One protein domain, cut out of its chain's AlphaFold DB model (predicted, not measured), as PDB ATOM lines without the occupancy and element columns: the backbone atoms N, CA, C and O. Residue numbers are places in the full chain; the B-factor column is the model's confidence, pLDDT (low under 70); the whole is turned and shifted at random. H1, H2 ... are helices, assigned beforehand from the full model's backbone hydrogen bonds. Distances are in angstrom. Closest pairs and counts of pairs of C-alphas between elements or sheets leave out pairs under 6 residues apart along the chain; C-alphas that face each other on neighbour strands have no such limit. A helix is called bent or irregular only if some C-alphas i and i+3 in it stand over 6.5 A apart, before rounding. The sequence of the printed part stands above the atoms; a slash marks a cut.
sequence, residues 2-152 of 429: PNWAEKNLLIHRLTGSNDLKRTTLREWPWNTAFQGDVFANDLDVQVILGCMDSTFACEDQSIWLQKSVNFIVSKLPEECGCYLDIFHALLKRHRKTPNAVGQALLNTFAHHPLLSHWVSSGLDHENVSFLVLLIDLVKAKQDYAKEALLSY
ATOM      1  N   PRO A   2      41.743 -14.183 234.630       39.69
ATOM      2  CA  PRO A   2      41.135 -15.266 233.859       39.69
ATOM      3  C   PRO A   2      41.772 -15.352 232.470       39.69
ATOM      4  O   PRO A   2      42.127 -14.324 231.883       39.69
ATOM      5  N   ASN A   3      41.911 -16.572 231.957       42.28
ATOM      6  CA  ASN A   3      42.462 -16.857 230.632       42.28
ATOM      7  C   ASN A   3      41.582 -16.198 229.542       42.28
ATOM      8  O   ASN A   3      40.359 -16.135 229.668       42.28
ATOM      9  N   TRP A   4      42.177 -15.706 228.452       39.59
ATOM     10  CA  TRP A   4      41.468 -15.167 227.281       39.59
ATOM     11  C   TRP A   4      40.365 -16.105 226.743       39.59
ATOM     12  O   TRP A   4      39.288 -15.646 226.358       39.59
ATOM     13  N   ALA A   5      40.584 -17.423 226.807       36.53
ATOM     14  CA  ALA A   5      39.593 -18.444 226.471       36.53
ATOM     15  C   ALA A   5      38.357 -18.396 227.385       36.53
ATOM     16  O   ALA A   5      37.233 -18.529 226.907       36.53
ATOM     17  N   GLU A   6      38.543 -18.134 228.680       42.12
ATOM     18  CA  GLU A   6      37.451 -17.948 229.637       42.12
ATOM     19  C   GLU A   6      36.693 -16.649 229.313       42.12
ATOM     20  O   GLU A   6      35.473 -16.661 229.165       42.12
ATOM     21  N   LYS A   7      37.391 -15.533 229.072       47.62
ATOM     22  CA  LYS A   7      36.738 -14.260 228.696       47.62
ATOM     23  C   LYS A   7      35.874 -14.369 227.430       47.62
ATOM     24  O   LYS A   7      34.762 -13.841 227.399       47.62
ATOM     25  N   ASN A   8      36.336 -15.086 226.405       41.72
ATOM     26  CA  ASN A   8      35.539 -15.337 225.199       41.72
ATOM     27  C   ASN A   8      34.342 -16.256 225.467       41.72
ATOM     28  O   ASN A   8      33.262 -16.032 224.917       41.72
ATOM     29  N   LEU A   9      34.497 -17.241 226.357       44.84
ATOM     30  CA  LEU A   9      33.401 -18.082 226.834       44.84
ATOM     31  C   LEU A   9      32.327 -17.252 227.549       44.84
ATOM     32  O   LEU A   9      31.143 -17.487 227.329       44.84
ATOM     33  N   LEU A  10      32.723 -16.269 228.365       48.53
ATOM     34  CA  LEU A  10      31.811 -15.340 229.033       48.53
ATOM     35  C   LEU A  10      31.021 -14.525 228.007       48.53
ATOM     36  O   LEU A  10      29.797 -14.526 228.057       48.53
ATOM     37  N   ILE A  11      31.685 -13.895 227.034       45.34
ATOM     38  CA  ILE A  11      31.009 -13.116 225.982       45.34
ATOM     39  C   ILE A  11      30.043 -14.004 225.177       45.34
ATOM     40  O   ILE A  11      28.907 -13.604 224.935       45.34
ATOM     41  N   HIS A  12      30.451 -15.225 224.819       44.34
ATOM     42  CA  HIS A  12      29.621 -16.169 224.065       44.34
ATOM     43  C   HIS A  12      28.436 -16.716 224.888       44.34
ATOM     44  O   HIS A  12      27.340 -16.932 224.363       44.34
ATOM     45  N   ARG A  13      28.615 -16.933 226.194       48.41
ATOM     46  CA  ARG A  13      27.549 -17.376 227.108       48.41
ATOM     47  C   ARG A  13      26.594 -16.239 227.475       48.41
ATOM     48  O   ARG A  13      25.395 -16.478 227.594       48.41
ATOM     49  N   LEU A  14      27.087 -15.001 227.548       48.50
ATOM     50  CA  LEU A  14      26.276 -13.785 227.683       48.50
ATOM     51  C   LEU A  14      25.422 -13.501 226.438       48.50
ATOM     52  O   LEU A  14      24.428 -12.783 226.523       48.50
ATOM     53  N   THR A  15      25.754 -14.105 225.294       44.88
ATOM     54  CA  THR A  15      24.904 -14.125 224.093       44.88
ATOM     55  C   THR A  15      23.966 -15.343 224.000       44.88
ATOM     56  O   THR A  15      23.234 -15.454 223.022       44.88
ATOM     57  N   GLY A  16      23.966 -16.249 224.992       50.66
ATOM     58  CA  GLY A  16      23.146 -17.472 225.037       50.66
ATOM     59  C   GLY A  16      21.740 -17.298 225.643       50.66
ATOM     60  O   GLY A  16      21.243 -16.183 225.785       50.66
ATOM     61  N   SER A  17      21.073 -18.402 226.005       53.22
ATOM     62  CA  SER A  17      19.747 -18.372 226.654       53.22
ATOM     63  C   SER A  17      19.796 -17.744 228.057       53.22
ATOM     64  O   SER A  17      20.837 -17.761 228.713       53.22
ATOM     65  N   ASN A  18      18.673 -17.206 228.548       46.28
ATOM     66  CA  ASN A  18      18.630 -16.445 229.810       46.28
ATOM     67  C   ASN A  18      19.081 -17.250 231.039       46.28
ATOM     68  O   ASN A  18      19.714 -16.691 231.934       46.28
ATOM     69  N   ASP A  19      18.831 -18.559 231.057       45.06
ATOM     70  CA  ASP A  19      19.321 -19.438 232.121       45.06
ATOM     71  C   ASP A  19      20.837 -19.649 232.029       45.06
ATOM     72  O   ASP A  19      21.528 -19.582 233.042       45.06
ATOM     73  N   LEU A  20      21.391 -19.784 230.818       50.75
ATOM     74  CA  LEU A  20      22.839 -19.887 230.615       50.75
ATOM     75  C   LEU A  20      23.556 -18.582 231.003       50.75
ATOM     76  O   LEU A  20      24.618 -18.629 231.624       50.75
ATOM     77  N   LYS A  21      22.961 -17.418 230.701       54.84
ATOM     78  CA  LYS A  21      23.477 -16.101 231.113       54.84
ATOM     79  C   LYS A  21      23.516 -15.963 232.641       54.84
ATOM     80  O   LYS A  21      24.533 -15.542 233.192       54.84
ATOM     81  N   ARG A  22      22.430 -16.351 233.326       50.97
ATOM     82  CA  ARG A  22      22.302 -16.301 234.796       50.97
ATOM     83  C   ARG A  22      23.319 -17.191 235.500       50.97
ATOM     84  O   ARG A  22      23.959 -16.741 236.445       50.97
ATOM     85  N   THR A  23      23.481 -18.422 235.030       48.47
ATOM     86  CA  THR A  23      24.436 -19.379 235.601       48.47
ATOM     87  C   THR A  23      25.874 -18.921 235.362       48.47
ATOM     88  O   THR A  23      26.668 -18.875 236.293       48.47
ATOM     89  N   THR A  24      26.186 -18.434 234.156       53.69
ATOM     90  CA  THR A  24      27.535 -17.949 233.821       53.69
ATOM     91  C   THR A  24      27.947 -16.732 234.646       53.69
ATOM     92  O   THR A  24      29.084 -16.680 235.095       53.69
ATOM     93  N   LEU A  25      27.052 -15.765 234.880       51.44
ATOM     94  CA  LEU A  25      27.364 -14.596 235.711       51.44
ATOM     95  C   LEU A  25      27.552 -14.946 237.193       51.44
ATOM     96  O   LEU A  25      28.372 -14.316 237.854       51.44
ATOM     97  N   ARG A  26      26.821 -15.946 237.705       50.69
ATOM     98  CA  ARG A  26      26.931 -16.416 239.098       50.69
ATOM     99  C   ARG A  26      28.175 -17.265 239.358       50.69
ATOM    100  O   ARG A  26      28.702 -17.237 240.465       50.69
ATOM    101  N   GLU A  27      28.621 -18.021 238.360       45.56
ATOM    102  CA  GLU A  27      29.761 -18.942 238.464       45.56
ATOM    103  C   GLU A  27      31.098 -18.305 238.047       45.56
ATOM    104  O   GLU A  27      32.153 -18.909 238.237       45.56
ATOM    105  N   TRP A  28      31.085 -17.091 237.484       51.62
ATOM    106  CA  TRP A  28      32.309 -16.402 237.077       51.62
ATOM    107  C   TRP A  28      33.117 -15.903 238.292       51.62
ATOM    108  O   TRP A  28      32.512 -15.520 239.297       51.62
ATOM    109  N   PRO A  29      34.461 -15.784 238.216       42.28
ATOM    110  CA  PRO A  29      35.318 -15.385 239.345       42.28
ATOM    111  C   PRO A  29      35.115 -13.956 239.900       42.28
ATOM    112  O   PRO A  29      35.949 -13.468 240.662       42.28
ATOM    113  N   TRP A  30      34.034 -13.258 239.541       47.84
ATOM    114  CA  TRP A  30      33.680 -11.936 240.062       47.84
ATOM    115  C   TRP A  30      33.409 -11.953 241.574       47.84
ATOM    116  O   TRP A  30      33.729 -10.987 242.258       47.84
ATOM    117  N   ASN A  31      32.908 -13.058 242.135       40.88
ATOM    118  CA  ASN A  31      32.484 -13.117 243.544       40.88
ATOM    119  C   ASN A  31      33.596 -12.772 244.566       40.88
ATOM    120  O   ASN A  31      33.306 -12.367 245.688       40.88
ATOM    121  N   THR A  32      34.870 -12.884 244.181       41.38
ATOM    122  CA  THR A  32      36.019 -12.463 245.002       41.38
ATOM    123  C   THR A  32      36.540 -11.057 244.689       41.38
ATOM    124  O   THR A  32      37.163 -10.452 245.553       41.38
ATOM    125  N   ALA A  33      36.294 -10.515 243.489       42.66
ATOM    126  CA  ALA A  33      36.764  -9.181 243.082       42.66
ATOM    127  C   ALA A  33      35.858  -8.037 243.579       42.66
ATOM    128  O   ALA A  33      36.319  -6.911 243.710       42.66
ATOM    129  N   PHE A  34      34.593  -8.333 243.892       45.31
ATOM    130  CA  PHE A  34      33.595  -7.354 244.340       45.31
ATOM    131  C   PHE A  34      33.494  -7.211 245.874       45.31
ATOM    132  O   PHE A  34      32.606  -6.517 246.370       45.31
ATOM    133  N   GLN A  35      34.382  -7.835 246.664       41.69
ATOM    134  CA  GLN A  35      34.388  -7.635 248.120       41.69
ATOM    135  C   GLN A  35      34.813  -6.196 248.462       41.69
ATOM    136  O   GLN A  35      35.996  -5.875 248.485       41.69
ATOM    137  N   GLY A  36      33.825  -5.335 248.733       50.16
ATOM    138  CA  GLY A  36      34.008  -3.908 249.034       50.16
ATOM    139  C   GLY A  36      33.627  -2.955 247.895       50.16
ATOM    140  O   GLY A  36      33.772  -1.744 248.054       50.16
ATOM    141  N   ASP A  37      33.129  -3.477 246.772       53.47
ATOM    142  CA  ASP A  37      32.665  -2.675 245.641       53.47
ATOM    143  C   ASP A  37      31.229  -2.165 245.873       53.47
ATOM    144  O   ASP A  37      30.400  -2.827 246.503       53.47
ATOM    145  N   VAL A  38      30.912  -0.984 245.341       51.16
ATOM    146  CA  VAL A  38      29.622  -0.283 245.505       51.16
ATOM    147  C   VAL A  38      28.453  -1.069 244.873       51.16
ATOM    148  O   VAL A  38      27.290  -0.746 245.112       51.16
ATOM    149  N   PHE A  39      28.754  -2.131 244.116       52.53
ATOM    150  CA  PHE A  39      27.826  -2.902 243.280       52.53
ATOM    151  C   PHE A  39      27.748  -4.403 243.632       52.53
ATOM    152  O   PHE A  39      27.360  -5.233 242.815       52.53
ATOM    153  N   ALA A  40      28.133  -4.789 244.852       50.56
ATOM    154  CA  ALA A  40      28.169  -6.191 245.291       50.56
ATOM    155  C   ALA A  40      26.786  -6.832 245.581       50.56
ATOM    156  O   ALA A  40      26.720  -7.884 246.215       50.56
ATOM    157  N   ASN A  41      25.672  -6.222 245.152       56.03
ATOM    158  CA  ASN A  41      24.322  -6.721 245.439       56.03
ATOM    159  C   ASN A  41      23.745  -7.526 244.259       56.03
ATOM    160  O   ASN A  41      23.913  -7.160 243.098       56.03
ATOM    161  N   ASP A  42      22.953  -8.568 244.551       50.69
ATOM    162  CA  ASP A  42      22.230  -9.415 243.572       50.69
ATOM    163  C   ASP A  42      21.387  -8.630 242.538       50.69
ATOM    164  O   ASP A  42      21.061  -9.141 241.460       50.69
ATOM    165  N   LEU A  43      21.038  -7.379 242.858       47.66
ATOM    166  CA  LEU A  43      20.312  -6.451 241.993       47.66
ATOM    167  C   LEU A  43      21.112  -6.089 240.728       47.66
ATOM    168  O   LEU A  43      20.529  -5.984 239.651       47.66
ATOM    169  N   ASP A  44      22.439  -5.981 240.816       60.62
ATOM    170  CA  ASP A  44      23.284  -5.514 239.711       60.62
ATOM    171  C   ASP A  44      23.496  -6.591 238.640       60.62
ATOM    172  O   ASP A  44      23.501  -6.289 237.449       60.62
ATOM    173  N   VAL A  45      23.535  -7.873 239.022       57.66
ATOM    174  CA  VAL A  45      23.542  -8.988 238.056       57.66
ATOM    175  C   VAL A  45      22.225  -9.034 237.276       57.66
ATOM    176  O   VAL A  45      22.237  -9.242 236.064       57.66
ATOM    177  N   GLN A  46      21.085  -8.795 237.937       56.34
ATOM    178  CA  GLN A  46      19.778  -8.724 237.272       56.34
ATOM    179  C   GLN A  46      19.643  -7.486 236.380       56.34
ATOM    180  O   GLN A  46      19.024  -7.585 235.326       56.34
ATOM    181  N   VAL A  47      20.246  -6.350 236.745       59.59
ATOM    182  CA  VAL A  47      20.289  -5.147 235.899       59.59
ATOM    183  C   VAL A  47      21.209  -5.352 234.696       59.59
ATOM    184  O   VAL A  47      20.814  -5.018 233.586       59.59
ATOM    185  N   ILE A  48      22.379  -5.977 234.859       62.19
ATOM    186  CA  ILE A  48      23.273  -6.336 233.744       62.19
ATOM    187  C   ILE A  48      22.563  -7.302 232.782       62.19
ATOM    188  O   ILE A  48      22.557  -7.080 231.570       62.19
ATOM    189  N   LEU A  49      21.886  -8.325 233.312       61.50
ATOM    190  CA  LEU A  49      21.051  -9.244 232.530       61.50
ATOM    191  C   LEU A  49      19.846  -8.539 231.890       61.50
ATOM    192  O   LEU A  49      19.519  -8.792 230.736       61.50
ATOM    193  N   GLY A  50      19.208  -7.612 232.601       60.22
ATOM    194  CA  GLY A  50      18.058  -6.841 232.133       60.22
ATOM    195  C   GLY A  50      18.412  -5.840 231.029       60.22
ATOM    196  O   GLY A  50      17.679  -5.719 230.047       60.22
ATOM    197  N   CYS A  51      19.572  -5.187 231.132       57.59
ATOM    198  CA  CYS A  51      20.208  -4.402 230.071       57.59
ATOM    199  C   CYS A  51      20.499  -5.261 228.831       57.59
ATOM    200  O   CYS A  51      20.497  -4.760 227.705       57.59
ATOM    201  N   MET A  52      20.704  -6.567 229.024       61.16
ATOM    202  CA  MET A  52      20.844  -7.543 227.948       61.16
ATOM    203  C   MET A  52      19.506  -8.122 227.450       61.16
ATOM    204  O   MET A  52      19.459  -8.627 226.334       61.16
ATOM    205  N   ASP A  53      18.394  -8.018 228.167       59.91
ATOM    206  CA  ASP A  53      17.153  -8.705 227.773       59.91
ATOM    207  C   ASP A  53      15.966  -7.775 227.505       59.91
ATOM    208  O   ASP A  53      14.865  -8.255 227.256       59.91
ATOM    209  N   SER A  54      16.164  -6.449 227.467       56.75
ATOM    210  CA  SER A  54      15.131  -5.429 227.155       56.75
ATOM    211  C   SER A  54      13.877  -5.453 228.049       56.75
ATOM    212  O   SER A  54      12.917  -4.736 227.787       56.75
ATOM    213  N   THR A  55      13.885  -6.251 229.117       56.38
ATOM    214  CA  THR A  55      12.737  -6.533 229.997       56.38
ATOM    215  C   THR A  55      12.758  -5.733 231.304       56.38
ATOM    216  O   THR A  55      11.839  -5.862 232.107       56.38
ATOM    217  N   PHE A  56      13.784  -4.906 231.524       56.50
ATOM    218  CA  PHE A  56      13.959  -4.114 232.746       56.50
ATOM    219  C   PHE A  56      13.440  -2.676 232.585       56.50
ATOM    220  O   PHE A  56      13.478  -2.123 231.485       56.50
ATOM    221  N   ALA A  57      12.977  -2.060 233.677       60.81
ATOM    222  CA  ALA A  57      12.477  -0.685 233.666       60.81
ATOM    223  C   ALA A  57      13.581   0.323 233.284       60.81
ATOM    224  O   ALA A  57      14.713   0.240 233.762       60.81
ATOM    225  N   CYS A  58      13.241   1.289 232.423       61.62
ATOM    226  CA  CYS A  58      14.172   2.266 231.836       61.62
ATOM    227  C   CYS A  58      14.888   3.145 232.885       61.62
ATOM    228  O   CYS A  58      16.065   3.474 232.726       61.62
ATOM    229  N   GLU A  59      14.202   3.501 233.977       66.88
ATOM    230  CA  GLU A  59      14.755   4.370 235.027       66.88
ATOM    231  C   GLU A  59      15.898   3.694 235.798       66.88
ATOM    232  O   GLU A  59      16.963   4.292 235.963       66.88
ATOM    233  N   ASP A  60      15.737   2.421 236.171       72.06
ATOM    234  CA  ASP A  60      16.765   1.664 236.895       72.06
ATOM    235  C   ASP A  60      18.024   1.442 236.043       72.06
ATOM    236  O   ASP A  60      19.148   1.528 236.542       72.06
ATOM    237  N   GLN A  61      17.850   1.228 234.733       75.81
ATOM    238  CA  GLN A  61      18.961   1.086 233.788       75.81
ATOM    239  C   GLN A  61      19.770   2.382 233.657       75.81
ATOM    240  O   GLN A  61      21.000   2.350 233.689       75.81
ATOM    241  N   SER A  62      19.093   3.527 233.539       80.31
ATOM    242  CA  SER A  62      19.745   4.837 233.429       80.31
ATOM    243  C   SER A  62      20.541   5.184 234.692       80.31
ATOM    244  O   SER A  62      21.702   5.595 234.613       80.31
ATOM    245  N   ILE A  63      19.961   4.932 235.873       83.69
ATOM    246  CA  ILE A  63      20.629   5.150 237.164       83.69
ATOM    247  C   ILE A  63      21.872   4.263 237.287       83.69
ATOM    248  O   ILE A  63      22.931   4.741 237.707       83.69
ATOM    249  N   TRP A  64      21.766   2.984 236.914       84.19
ATOM    250  CA  TRP A  64      22.899   2.063 236.959       84.19
ATOM    251  C   TRP A  64      24.022   2.484 236.008       84.19
ATOM    252  O   TRP A  64      25.183   2.523 236.423       84.19
ATOM    253  N   LEU A  65      23.694   2.857 234.766       87.25
ATOM    254  CA  LEU A  65      24.676   3.333 233.787       87.25
ATOM    255  C   LEU A  65      25.405   4.577 234.295       87.25
ATOM    256  O   LEU A  65      26.633   4.617 234.260       87.25
ATOM    257  N   GLN A  66      24.675   5.554 234.840       89.06
ATOM    258  CA  GLN A  66      25.278   6.762 235.398       89.06
ATOM    259  C   GLN A  66      26.230   6.443 236.554       89.06
ATOM    260  O   GLN A  66      27.358   6.930 236.570       89.06
ATOM    261  N   LYS A  67      25.803   5.610 237.511       88.31
ATOM    262  CA  LYS A  67      26.652   5.199 238.638       88.31
ATOM    263  C   LYS A  67      27.893   4.446 238.164       88.31
ATOM    264  O   LYS A  67      28.982   4.720 238.656       88.31
ATOM    265  N   SER A  68      27.734   3.542 237.201       88.38
ATOM    266  CA  SER A  68      28.824   2.722 236.667       88.38
ATOM    267  C   SER A  68      29.843   3.563 235.902       88.38
ATOM    268  O   SER A  68      31.040   3.424 236.125       88.38
ATOM    269  N   VAL A  69      29.396   4.491 235.048       91.44
ATOM    270  CA  VAL A  69      30.308   5.412 234.354       91.44
ATOM    271  C   VAL A  69      31.014   6.326 235.354       91.44
ATOM    272  O   VAL A  69      32.233   6.455 235.279       91.44
ATOM    273  N   ASN A  70      30.296   6.897 236.330       91.06
ATOM    274  CA  ASN A  70      30.911   7.727 237.371       91.06
ATOM    275  C   ASN A  70      31.990   6.956 238.144       91.06
ATOM    276  O   ASN A  70      33.067   7.492 238.397       91.06
ATOM    277  N   PHE A  71      31.707   5.701 238.501       88.56
ATOM    278  CA  PHE A  71      32.661   4.828 239.172       88.56
ATOM    279  C   PHE A  71      33.911   4.622 238.314       88.56
ATOM    280  O   PHE A  71      35.004   4.959 238.761       88.56
ATOM    281  N   ILE A  72      33.755   4.175 237.066       90.62
ATOM    282  CA  ILE A  72      34.893   3.905 236.179       90.62
ATOM    283  C   ILE A  72      35.739   5.153 235.948       90.62
ATOM    284  O   ILE A  72      36.961   5.090 236.028       90.62
ATOM    285  N   VAL A  73      35.099   6.291 235.678       89.88
ATOM    286  CA  VAL A  73      35.808   7.539 235.382       89.88
ATOM    287  C   VAL A  73      36.527   8.090 236.625       89.88
ATOM    288  O   VAL A  73      37.506   8.822 236.499       89.88
ATOM    289  N   SER A  74      36.089   7.715 237.831       88.19
ATOM    290  CA  SER A  74      36.756   8.070 239.094       88.19
ATOM    291  C   SER A  74      37.942   7.169 239.464       88.19
ATOM    292  O   SER A  74      38.610   7.424 240.467       88.19
ATOM    293  N   LYS A  75      38.195   6.111 238.687       89.00
ATOM    294  CA  LYS A  75      39.173   5.059 238.976       89.00
ATOM    295  C   LYS A  75      40.165   4.881 237.828       89.00
ATOM    296  O   LYS A  75      39.933   5.325 236.703       89.00
ATOM    297  N   LEU A  76      41.285   4.217 238.112       86.19
ATOM    298  CA  LEU A  76      42.218   3.803 237.065       86.19
ATOM    299  C   LEU A  76      41.594   2.669 236.236       86.19
ATOM    300  O   LEU A  76      40.951   1.789 236.812       86.19
ATOM    301  N   PRO A  77      41.790   2.613 234.904       84.38
ATOM    302  CA  PRO A  77      41.152   1.577 234.085       84.38
ATOM    303  C   PRO A  77      41.512   0.136 234.467       84.38
ATOM    304  O   PRO A  77      40.721  -0.778 234.231       84.38
ATOM    305  N   GLU A  78      42.684  -0.082 235.066       82.19
ATOM    306  CA  GLU A  78      43.111  -1.385 235.598       82.19
ATOM    307  C   GLU A  78      42.189  -1.896 236.715       82.19
ATOM    308  O   GLU A  78      41.945  -3.098 236.807       82.19
ATOM    309  N   GLU A  79      41.598  -0.986 237.493       84.19
ATOM    310  CA  GLU A  79      40.642  -1.301 238.561       84.19
ATOM    311  C   GLU A  79      39.232  -1.594 238.019       84.19
ATOM    312  O   GLU A  79      38.375  -2.092 238.743       84.19
ATOM    313  N   CYS A  80      38.970  -1.300 236.741       86.00
ATOM    314  CA  CYS A  80      37.623  -1.292 236.166       86.00
ATOM    315  C   CYS A  80      37.404  -2.308 235.042       86.00
ATOM    316  O   CYS A  80      36.399  -2.227 234.333       86.00
ATOM    317  N   GLY A  81      38.315  -3.270 234.860       84.25
ATOM    318  CA  GLY A  81      38.300  -4.187 233.712       84.25
ATOM    319  C   GLY A  81      36.950  -4.874 233.459       84.25
ATOM    320  O   GLY A  81      36.521  -4.976 232.312       84.25
ATOM    321  N   CYS A  82      36.235  -5.272 234.516       82.06
ATOM    322  CA  CYS A  82      34.920  -5.910 234.413       82.06
ATOM    323  C   CYS A  82      33.855  -5.006 233.778       82.06
ATOM    324  O   CYS A  82      33.132  -5.428 232.875       82.06
ATOM    325  N   TYR A  83      33.790  -3.748 234.209       86.25
ATOM    326  CA  TYR A  83      32.840  -2.779 233.687       86.25
ATOM    327  C   TYR A  83      33.162  -2.393 232.247       86.25
ATOM    328  O   TYR A  83      32.250  -2.264 231.433       86.25
ATOM    329  N   LEU A  84      34.449  -2.257 231.917       89.75
ATOM    330  CA  LEU A  84      34.896  -1.983 230.551       89.75
ATOM    331  C   LEU A  84      34.465  -3.105 229.594       89.75
ATOM    332  O   LEU A  84      33.937  -2.822 228.517       89.75
ATOM    333  N   ASP A  85      34.600  -4.366 230.014       84.25
ATOM    334  CA  ASP A  85      34.165  -5.531 229.235       84.25
ATOM    335  C   ASP A  85      32.625  -5.571 229.070       84.25
ATOM    336  O   ASP A  85      32.117  -5.876 227.985       84.25
ATOM    337  N   ILE A  86      31.859  -5.198 230.107       85.69
ATOM    338  CA  ILE A  86      30.390  -5.065 230.021       85.69
ATOM    339  C   ILE A  86      30.005  -3.950 229.042       85.69
ATOM    340  O   ILE A  86      29.146  -4.145 228.178       85.69
ATOM    341  N   PHE A  87      30.647  -2.787 229.136       91.25
ATOM    342  CA  PHE A  87      30.382  -1.647 228.259       91.25
ATOM    343  C   PHE A  87      30.717  -1.962 226.804       91.25
ATOM    344  O   PHE A  87      29.907  -1.665 225.923       91.25
ATOM    345  N   HIS A  88      31.831  -2.655 226.548       91.12
ATOM    346  CA  HIS A  88      32.148  -3.206 225.231       91.12
ATOM    347  C   HIS A  88      30.990  -4.056 224.687       91.12
ATOM    348  O   HIS A  88      30.534  -3.846 223.560       91.12
ATOM    349  N   ALA A  89      30.465  -4.992 225.485       86.31
ATOM    350  CA  ALA A  89      29.367  -5.860 225.063       86.31
ATOM    351  C   ALA A  89      28.082  -5.071 224.737       86.31
ATOM    352  O   ALA A  89      27.444  -5.326 223.707       86.31
ATOM    353  N   LEU A  90      27.729  -4.082 225.566       87.69
ATOM    354  CA  LEU A  90      26.565  -3.214 225.354       87.69
ATOM    355  C   LEU A  90      26.702  -2.379 224.073       87.69
ATOM    356  O   LEU A  90      25.787  -2.363 223.243       87.69
ATOM    357  N   LEU A  91      27.856  -1.741 223.863       90.38
ATOM    358  CA  LEU A  91      28.122  -0.932 222.671       90.38
ATOM    359  C   LEU A  91      28.203  -1.788 221.404       90.38
ATOM    360  O   LEU A  91      27.634  -1.430 220.372       90.38
ATOM    361  N   LYS A  92      28.848  -2.958 221.472       88.62
ATOM    362  CA  LYS A  92      28.913  -3.912 220.357       88.62
ATOM    363  C   LYS A  92      27.518  -4.352 219.922       88.62
ATOM    364  O   LYS A  92      27.256  -4.408 218.720       88.62
ATOM    365  N   ARG A  93      26.617  -4.623 220.870       86.50
ATOM    366  CA  ARG A  93      25.212  -4.918 220.566       86.50
ATOM    367  C   ARG A  93      24.505  -3.719 219.955       86.50
ATOM    368  O   ARG A  93      23.843  -3.885 218.940       86.50
ATOM    369  N   HIS A  94      24.654  -2.536 220.545       88.62
ATOM    370  CA  HIS A  94      24.026  -1.314 220.044       88.62
ATOM    371  C   HIS A  94      24.402  -1.015 218.590       88.62
ATOM    372  O   HIS A  94      23.536  -0.658 217.802       88.62
ATOM    373  N   ARG A  95      25.654  -1.260 218.188       89.06
ATOM    374  CA  ARG A  95      26.064  -1.122 216.781       89.06
ATOM    375  C   ARG A  95      25.392  -2.115 215.835       89.06
ATOM    376  O   ARG A  95      25.131  -1.763 214.693       89.06
ATOM    377  N   LYS A  96      25.147  -3.351 216.284       87.75
ATOM    378  CA  LYS A  96      24.441  -4.365 215.481       87.75
ATOM    379  C   LYS A  96      22.941  -4.086 215.412       87.75
ATOM    380  O   LYS A  96      22.308  -4.316 214.389       87.75
ATOM    381  N   THR A  97      22.367  -3.631 216.519       87.44
ATOM    382  CA  THR A  97      20.943  -3.337 216.652       87.44
ATOM    383  C   THR A  97      20.789  -2.172 217.628       87.44
ATOM    384  O   THR A  97      20.913  -2.386 218.846       87.44
ATOM    385  N   PRO A  98      20.553  -0.945 217.116       90.06
ATOM    386  CA  PRO A  98      20.387   0.240 217.945       90.06
ATOM    387  C   PRO A  98      19.365  -0.005 219.054       90.06
ATOM    388  O   PRO A  98      18.283  -0.540 218.824       90.06
ATOM    389  N   ASN A  99      19.738   0.346 220.280       86.00
ATOM    390  CA  ASN A  99      18.919   0.133 221.471       86.00
ATOM    391  C   ASN A  99      19.143   1.241 222.506       86.00
ATOM    392  O   ASN A  99      20.202   1.878 222.524       86.00
ATOM    393  N   ALA A 100      18.147   1.439 223.373       87.19
ATOM    394  CA  ALA A 100      18.124   2.517 224.359       87.19
ATOM    395  C   ALA A 100      19.295   2.451 225.351       87.19
ATOM    396  O   ALA A 100      19.869   3.486 225.668       87.19
ATOM    397  N   VAL A 101      19.696   1.251 225.783       86.31
ATOM    398  CA  VAL A 101      20.781   1.057 226.764       86.31
ATOM    399  C   VAL A 101      22.121   1.534 226.211       86.31
ATOM    400  O   VAL A 101      22.823   2.303 226.860       86.31
ATOM    401  N   GLY A 102      22.472   1.124 224.990       89.62
ATOM    402  CA  GLY A 102      23.703   1.577 224.349       89.62
ATOM    403  C   GLY A 102      23.700   3.077 224.069       89.62
ATOM    404  O   GLY A 102      24.712   3.731 224.292       89.62
ATOM    405  N   GLN A 103      22.558   3.639 223.658       90.06
ATOM    406  CA  GLN A 103      22.438   5.086 223.464       90.06
ATOM    407  C   GLN A 103      22.599   5.845 224.787       90.06
ATOM    408  O   GLN A 103      23.293   6.857 224.829       90.06
ATOM    409  N   ALA A 104      21.989   5.350 225.868       90.31
ATOM    410  CA  ALA A 104      22.130   5.925 227.197       90.31
ATOM    411  C   ALA A 104      23.593   5.883 227.655       90.31
ATOM    412  O   ALA A 104      24.113   6.914 228.060       90.31
ATOM    413  N   LEU A 105      24.288   4.753 227.485       91.56
ATOM    414  CA  LEU A 105      25.712   4.627 227.808       91.56
ATOM    415  C   LEU A 105      26.576   5.635 227.032       91.56
ATOM    416  O   LEU A 105      27.411   6.317 227.628       91.56
ATOM    417  N   LEU A 106      26.357   5.767 225.718       91.81
ATOM    418  CA  LEU A 106      27.052   6.759 224.892       91.81
ATOM    419  C   LEU A 106      26.776   8.186 225.373       91.81
ATOM    420  O   LEU A 106      27.709   8.979 225.462       91.81
ATOM    421  N   ASN A 107      25.525   8.507 225.712       90.88
ATOM    422  CA  ASN A 107      25.152   9.818 226.236       90.88
ATOM    423  C   ASN A 107      25.794  10.079 227.606       90.88
ATOM    424  O   ASN A 107      26.251  11.191 227.858       90.88
ATOM    425  N   THR A 108      25.862   9.078 228.482       92.00
ATOM    426  CA  THR A 108      26.489   9.209 229.801       92.00
ATOM    427  C   THR A 108      27.977   9.517 229.672       92.00
ATOM    428  O   THR A 108      28.455  10.433 230.334       92.00
ATOM    429  N   PHE A 109      28.702   8.826 228.785       91.75
ATOM    430  CA  PHE A 109      30.097   9.168 228.499       91.75
ATOM    431  C   PHE A 109      30.232  10.566 227.890       91.75
ATOM    432  O   PHE A 109      31.074  11.336 228.344       91.75
ATOM    433  N   ALA A 110      29.372  10.916 226.926       87.75
ATOM    434  CA  ALA A 110      29.419  12.194 226.211       87.75
ATOM    435  C   ALA A 110      29.429  13.416 227.129       87.75
ATOM    436  O   ALA A 110      30.126  14.392 226.868       87.75
ATOM    437  N   HIS A 111      28.640  13.350 228.198       88.75
ATOM    438  CA  HIS A 111      28.417  14.469 229.105       88.75
ATOM    439  C   HIS A 111      29.220  14.342 230.405       88.75
ATOM    440  O   HIS A 111      29.028  15.147 231.317       88.75
ATOM    441  N   HIS A 112      30.100  13.340 230.530       92.19
ATOM    442  CA  HIS A 112      30.837  13.138 231.771       92.19
ATOM    443  C   HIS A 112      31.993  14.152 231.897       92.19
ATOM    444  O   HIS A 112      32.934  14.114 231.100       92.19
ATOM    445  N   PRO A 113      32.010  15.016 232.932       91.38
ATOM    446  CA  PRO A 113      32.947  16.143 233.024       91.38
ATOM    447  C   PRO A 113      34.416  15.720 233.171       91.38
ATOM    448  O   PRO A 113      35.321  16.460 232.799       91.38
ATOM    449  N   LEU A 114      34.661  14.524 233.707       91.94
ATOM    450  CA  LEU A 114      36.008  13.984 233.918       91.94
ATOM    451  C   LEU A 114      36.490  13.061 232.788       91.94
ATOM    452  O   LEU A 114      37.562  12.476 232.913       91.94
ATOM    453  N   LEU A 115      35.730  12.919 231.691       89.81
ATOM    454  CA  LEU A 115      36.074  11.976 230.622       89.81
ATOM    455  C   LEU A 115      37.470  12.241 230.049       89.81
ATOM    456  O   LEU A 115      38.266  11.320 229.955       89.81
ATOM    457  N   SER A 116      37.781  13.492 229.699       90.25
ATOM    458  CA  SER A 116      39.079  13.845 229.103       90.25
ATOM    459  C   SER A 116      40.251  13.504 230.036       90.25
ATOM    460  O   SER A 116      41.232  12.891 229.615       90.25
ATOM    461  N   HIS A 117      40.112  13.804 231.332       91.06
ATOM    462  CA  HIS A 117      41.119  13.455 232.334       91.06
ATOM    463  C   HIS A 117      41.300  11.937 232.463       91.06
ATOM    464  O   HIS A 117      42.430  11.459 232.471       91.06
ATOM    465  N   TRP A 118      40.198  11.188 232.505       92.12
ATOM    466  CA  TRP A 118      40.230   9.729 232.571       92.12
ATOM    467  C   TRP A 118      40.791   9.083 231.305       92.12
ATOM    468  O   TRP A 118      41.509   8.091 231.386       92.12
ATOM    469  N   VAL A 119      40.534   9.671 230.133       91.62
ATOM    470  CA  VAL A 119      41.169   9.230 228.890       91.62
ATOM    471  C   VAL A 119      42.680   9.426 228.972       91.62
ATOM    472  O   VAL A 119      43.434   8.506 228.668       91.62
ATOM    473  N   SER A 120      43.125  10.597 229.431       92.00
ATOM    474  CA  SER A 120      44.547  10.898 229.606       92.00
ATOM    475  C   SER A 120      45.247   9.933 230.551       92.00
ATOM    476  O   SER A 120      46.318   9.444 230.201       92.00
ATOM    477  N   SER A 121      44.666   9.691 231.732       90.94
ATOM    478  CA  SER A 121      45.254   8.794 232.725       90.94
ATOM    479  C   SER A 121      45.222   7.360 232.228       90.94
ATOM    480  O   SER A 121      46.220   6.662 232.322       90.94
ATOM    481  N   GLY A 122      44.120   6.928 231.617       89.75
ATOM    482  CA  GLY A 122      43.989   5.576 231.101       89.75
ATOM    483  C   GLY A 122      44.978   5.223 229.996       89.75
ATOM    484  O   GLY A 122      45.399   4.074 229.918       89.75
ATOM    485  N   LEU A 123      45.389   6.199 229.183       91.94
ATOM    486  CA  LEU A 123      46.426   6.013 228.164       91.94
ATOM    487  C   LEU A 123      47.841   5.862 228.742       91.94
ATOM    488  O   LEU A 123      48.723   5.420 228.014       91.94
ATOM    489  N   ASP A 124      48.062   6.192 230.018       90.06
ATOM    490  CA  ASP A 124      49.332   5.913 230.705       90.06
ATOM    491  C   ASP A 124      49.438   4.438 231.141       90.06
ATOM    492  O   ASP A 124      50.491   3.992 231.592       90.06
ATOM    493  N   HIS A 125      48.353   3.672 230.984       87.56
ATOM    494  CA  HIS A 125      48.265   2.264 231.347       87.56
ATOM    495  C   HIS A 125      48.117   1.386 230.098       87.56
ATOM    496  O   HIS A 125      47.314   1.659 229.204       87.56
ATOM    497  N   GLU A 126      48.833   0.260 230.057       90.94
ATOM    498  CA  GLU A 126      48.750  -0.751 228.991       90.94
ATOM    499  C   GLU A 126      47.462  -1.606 229.106       90.94
ATOM    500  O   GLU A 126      47.484  -2.838 229.122       90.94
ATOM    501  N   ASN A 127      46.295  -0.960 229.219       92.88
ATOM    502  CA  ASN A 127      45.019  -1.625 229.478       92.88
ATOM    503  C   ASN A 127      44.237  -1.922 228.186       92.88
ATOM    504  O   ASN A 127      43.684  -1.038 227.527       92.88
ATOM    505  N   VAL A 128      44.125  -3.209 227.855       92.94
ATOM    506  CA  VAL A 128      43.431  -3.679 226.646       92.94
ATOM    507  C   VAL A 128      41.935  -3.349 226.653       92.94
ATOM    508  O   VAL A 128      41.421  -2.865 225.645       92.94
ATOM    509  N   SER A 129      41.221  -3.607 227.754       92.00
ATOM    510  CA  SER A 129      39.767  -3.381 227.832       92.00
ATOM    511  C   SER A 129      39.422  -1.897 227.667       92.00
ATOM    512  O   SER A 129      38.427  -1.552 227.031       92.00
ATOM    513  N   PHE A 130      40.285  -1.015 228.167       94.88
ATOM    514  CA  PHE A 130      40.174   0.428 227.991       94.88
ATOM    515  C   PHE A 130      40.332   0.847 226.523       94.88
ATOM    516  O   PHE A 130      39.462   1.534 225.987       94.88
ATOM    517  N   LEU A 131      41.376   0.371 225.831       96.00
ATOM    518  CA  LEU A 131      41.560   0.642 224.398       96.00
ATOM    519  C   LEU A 131      40.405   0.100 223.546       96.00
ATOM    520  O   LEU A 131      39.967   0.760 222.603       96.00
ATOM    521  N   VAL A 132      39.879  -1.080 223.884       95.19
ATOM    522  CA  VAL A 132      38.706  -1.658 223.211       95.19
ATOM    523  C   VAL A 132      37.479  -0.760 223.378       95.19
ATOM    524  O   VAL A 132      36.791  -0.493 222.391       95.19
ATOM    525  N   LEU A 133      37.235  -0.240 224.582       93.94
ATOM    526  CA  LEU A 133      36.142   0.699 224.817       93.94
ATOM    527  C   LEU A 133      36.334   2.002 224.023       93.94
ATOM    528  O   LEU A 133      35.390   2.466 223.389       93.94
ATOM    529  N   LEU A 134      37.545   2.568 223.993       94.12
ATOM    530  CA  LEU A 134      37.845   3.755 223.182       94.12
ATOM    531  C   LEU A 134      37.549   3.518 221.695       94.12
ATOM    532  O   LEU A 134      36.876   4.327 221.056       94.12
ATOM    533  N   ILE A 135      37.981   2.374 221.156       95.38
ATOM    534  CA  ILE A 135      37.646   1.953 219.790       95.38
ATOM    535  C   ILE A 135      36.128   1.872 219.607       95.38
ATOM    536  O   ILE A 135      35.613   2.247 218.550       95.38
ATOM    537  N   ASP A 136      35.391   1.383 220.604       93.75
ATOM    538  CA  ASP A 136      33.943   1.277 220.505       93.75
ATOM    539  C   ASP A 136      33.234   2.627 220.468       93.75
ATOM    540  O   ASP A 136      32.296   2.781 219.677       93.75
ATOM    541  N   LEU A 137      33.704   3.586 221.265       91.88
ATOM    542  CA  LEU A 137      33.222   4.967 221.258       91.88
ATOM    543  C   LEU A 137      33.490   5.632 219.899       91.88
ATOM    544  O   LEU A 137      32.590   6.249 219.325       91.88
ATOM    545  N   VAL A 138      34.678   5.419 219.319       92.06
ATOM    546  CA  VAL A 138      35.014   5.901 217.967       92.06
ATOM    547  C   VAL A 138      34.123   5.242 216.907       92.06
ATOM    548  O   VAL A 138      33.581   5.921 216.034       92.06
ATOM    549  N   LYS A 139      33.891   3.923 216.983       91.50
ATOM    550  CA  LYS A 139      32.977   3.203 216.071       91.50
ATOM    551  C   LYS A 139      31.535   3.711 216.159       91.50
ATOM    552  O   LYS A 139      30.826   3.673 215.159       91.50
ATOM    553  N   ALA A 140      31.108   4.188 217.327       88.62
ATOM    554  CA  ALA A 140      29.796   4.796 217.531       88.62
ATOM    555  C   ALA A 140      29.686   6.238 216.982       88.62
ATOM    556  O   ALA A 140      28.648   6.874 217.168       88.62
ATOM    557  N   LYS A 141      30.731   6.741 216.299       80.75
ATOM    558  CA  LYS A 141      30.811   8.067 215.655       80.75
ATOM    559  C   LYS A 141      30.508   9.230 216.603       80.75
ATOM    560  O   LYS A 141      29.897  10.213 216.202       80.75
ATOM    561  N   GLN A 142      30.927   9.113 217.856       77.12
ATOM    562  CA  GLN A 142      30.705  10.150 218.853       77.12
ATOM    563  C   GLN A 142      31.804  11.215 218.817       77.12
ATOM    564  O   GLN A 142      32.986  10.879 218.901       77.12
ATOM    565  N   ASP A 143      31.426  12.493 218.727       78.12
ATOM    566  CA  ASP A 143      32.394  13.581 218.538       78.12
ATOM    567  C   ASP A 143      33.237  13.886 219.787       78.12
ATOM    568  O   ASP A 143      34.440  14.113 219.682       78.12
ATOM    569  N   TYR A 144      32.668  13.748 220.983       77.06
ATOM    570  CA  TYR A 144      33.371  14.014 222.247       77.06
ATOM    571  C   TYR A 144      34.573  13.085 222.491       77.06
ATOM    572  O   TYR A 144      35.599  13.500 223.032       77.06
ATOM    573  N   ALA A 145      34.474  11.813 222.087       73.38
ATOM    574  CA  ALA A 145      35.558  10.850 222.256       73.38
ATOM    575  C   ALA A 145      36.744  11.221 221.357       73.38
ATOM    576  O   ALA A 145      37.897  11.050 221.746       73.38
ATOM    577  N   LYS A 146      36.457  11.788 220.178       80.69
ATOM    578  CA  LYS A 146      37.476  12.293 219.257       80.69
ATOM    579  C   LYS A 146      38.201  13.488 219.857       80.69
ATOM    580  O   LYS A 146      39.423  13.496 219.854       80.69
ATOM    581  N   GLU A 147      37.476  14.460 220.408       84.44
ATOM    582  CA  GLU A 147      38.070  15.658 221.021       84.44
ATOM    583  C   GLU A 147      38.986  15.317 222.203       84.44
ATOM    584  O   GLU A 147      40.108  15.826 222.302       84.44
ATOM    585  N   ALA A 148      38.547  14.393 223.065       81.12
ATOM    586  CA  ALA A 148      39.377  13.893 224.155       81.12
ATOM    587  C   ALA A 148      40.654  13.219 223.618       81.12
ATOM    588  O   ALA A 148      41.753  13.548 224.056       81.12
ATOM    589  N   LEU A 149      40.537  12.328 222.627       83.94
ATOM    590  CA  LEU A 149      41.683  11.601 222.062       83.94
ATOM    591  C   LEU A 149      42.636  12.494 221.257       83.94
ATOM    592  O   LEU A 149      43.847  12.280 221.297       83.94
ATOM    593  N   LEU A 150      42.124  13.527 220.584       85.00
ATOM    594  CA  LEU A 150      42.924  14.524 219.867       85.00
ATOM    595  C   LEU A 150      43.923  15.220 220.792       85.00
ATOM    596  O   LEU A 150      45.069  15.454 220.403       85.00
ATOM    597  N   SER A 151      43.518  15.491 222.030       88.19
ATOM    598  CA  SER A 151      44.369  16.133 223.038       88.19
ATOM    599  C   SER A 151      45.515  15.230 223.520       88.19
ATOM    600  O   SER A 151      46.516  15.727 224.031       88.19
ATOM    601  N   TYR A 152      45.399  13.911 223.321       91.12
ATOM    602  CA  TYR A 152      46.336  12.900 223.827       91.12
ATOM    603  C   TYR A 152      46.902  11.986 222.735       91.12
ATOM    604  O   TYR A 152      47.401  10.901 223.029       91.12
TER     605      TYR A 152
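AT A GLANCE: This is residues 2 to 152 of the 429 residues of a protein of Syncephalastrum racemosum (UniProt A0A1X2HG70). Helices pack at crossed angles round a middle helix, H6, with H5, H7 and H9 against it. H1, H2 and H4, with the short H3, make one end of the longest axis, and H8 and H10 make the other. The printed part has 151 residues with ten named helices, H1 to H10 in chain order, and no named strand; the class is all helix. It is compact, with a radius of gyration of the C-alphas of 14.9 A, and spans 44 by 30 by 27 A.

HOW THE PARTS SIT: H1, residues 4 to 14, and H2, residues 18 to 27, form a helical hairpin; they touch at the C-alphas of Leu 14 and Lys 21, 5.0 A apart, at a steep tilt of 37 degrees, only just past shallow. H3, residues 30 to 33, touches no helix. H4, residues 42 to 53, only just touches H2, with 3 pairs of C-alphas within 8 A; the closest are Leu 25 and Val 45, 7.2 A, and H4 uses residues 45 to 49 alone. H5, residues 58 to 73, touches H4 with residues 60 to 64 alone, closest at the C-alphas of Val 47 and Gln 61, 6.7 A. H6, residues 77 to 96, forms a helical hairpin with H5 and only just touches it, with 3 pairs within 8 A, the closest C-alphas being Ile 72 and Cys 80, 5.9 A. H7, residues 100 to 110, touches H5 at Leu 65 and Leu 105, closest C-alphas 6.2 A, and H6 at His 94 and Gly 102, 5.2 A. H9, residues 128 to 139, touches H6 the same way at a shallow tilt of 33 degrees, only just short of steep; the closest C-alphas, His 88 and Leu 133, are 5.6 A apart. H10, residues 143 to 151, touches H9 at the C-alphas of Leu 137 and Ala 145, 6.4 A, and H8, residues 115 to 122, at Ser 116 and Ala 148, 5.0 A. Every O i to N i+4 pair is within hydrogen-bond range in H1, H2, H5, H7, H8, H9 and H10; H4 has 7 of 8 and H6 13 of 16, and H3 is too short for such a pair.

IN THESE COORDINATES: H1 begins at C-alpha 4, (41.468, -15.167, 227.281). H5 is 22.5 A long and H6 25.7 A; H6 is irregular, C-alphas 79 and 82 being 8.4 A apart, and has a kink of 49 degrees near residue 84. H10 ends at C-alpha 151, (44.369, 16.133, 223.038).

THE WHOLE: The C-alphas farthest apart, Asp 19 and Ser 151, are 44.4 A apart. The printed part has no cut and no long link. Its mean pLDDT is 73.7, and residues 2 to 59 are under 70.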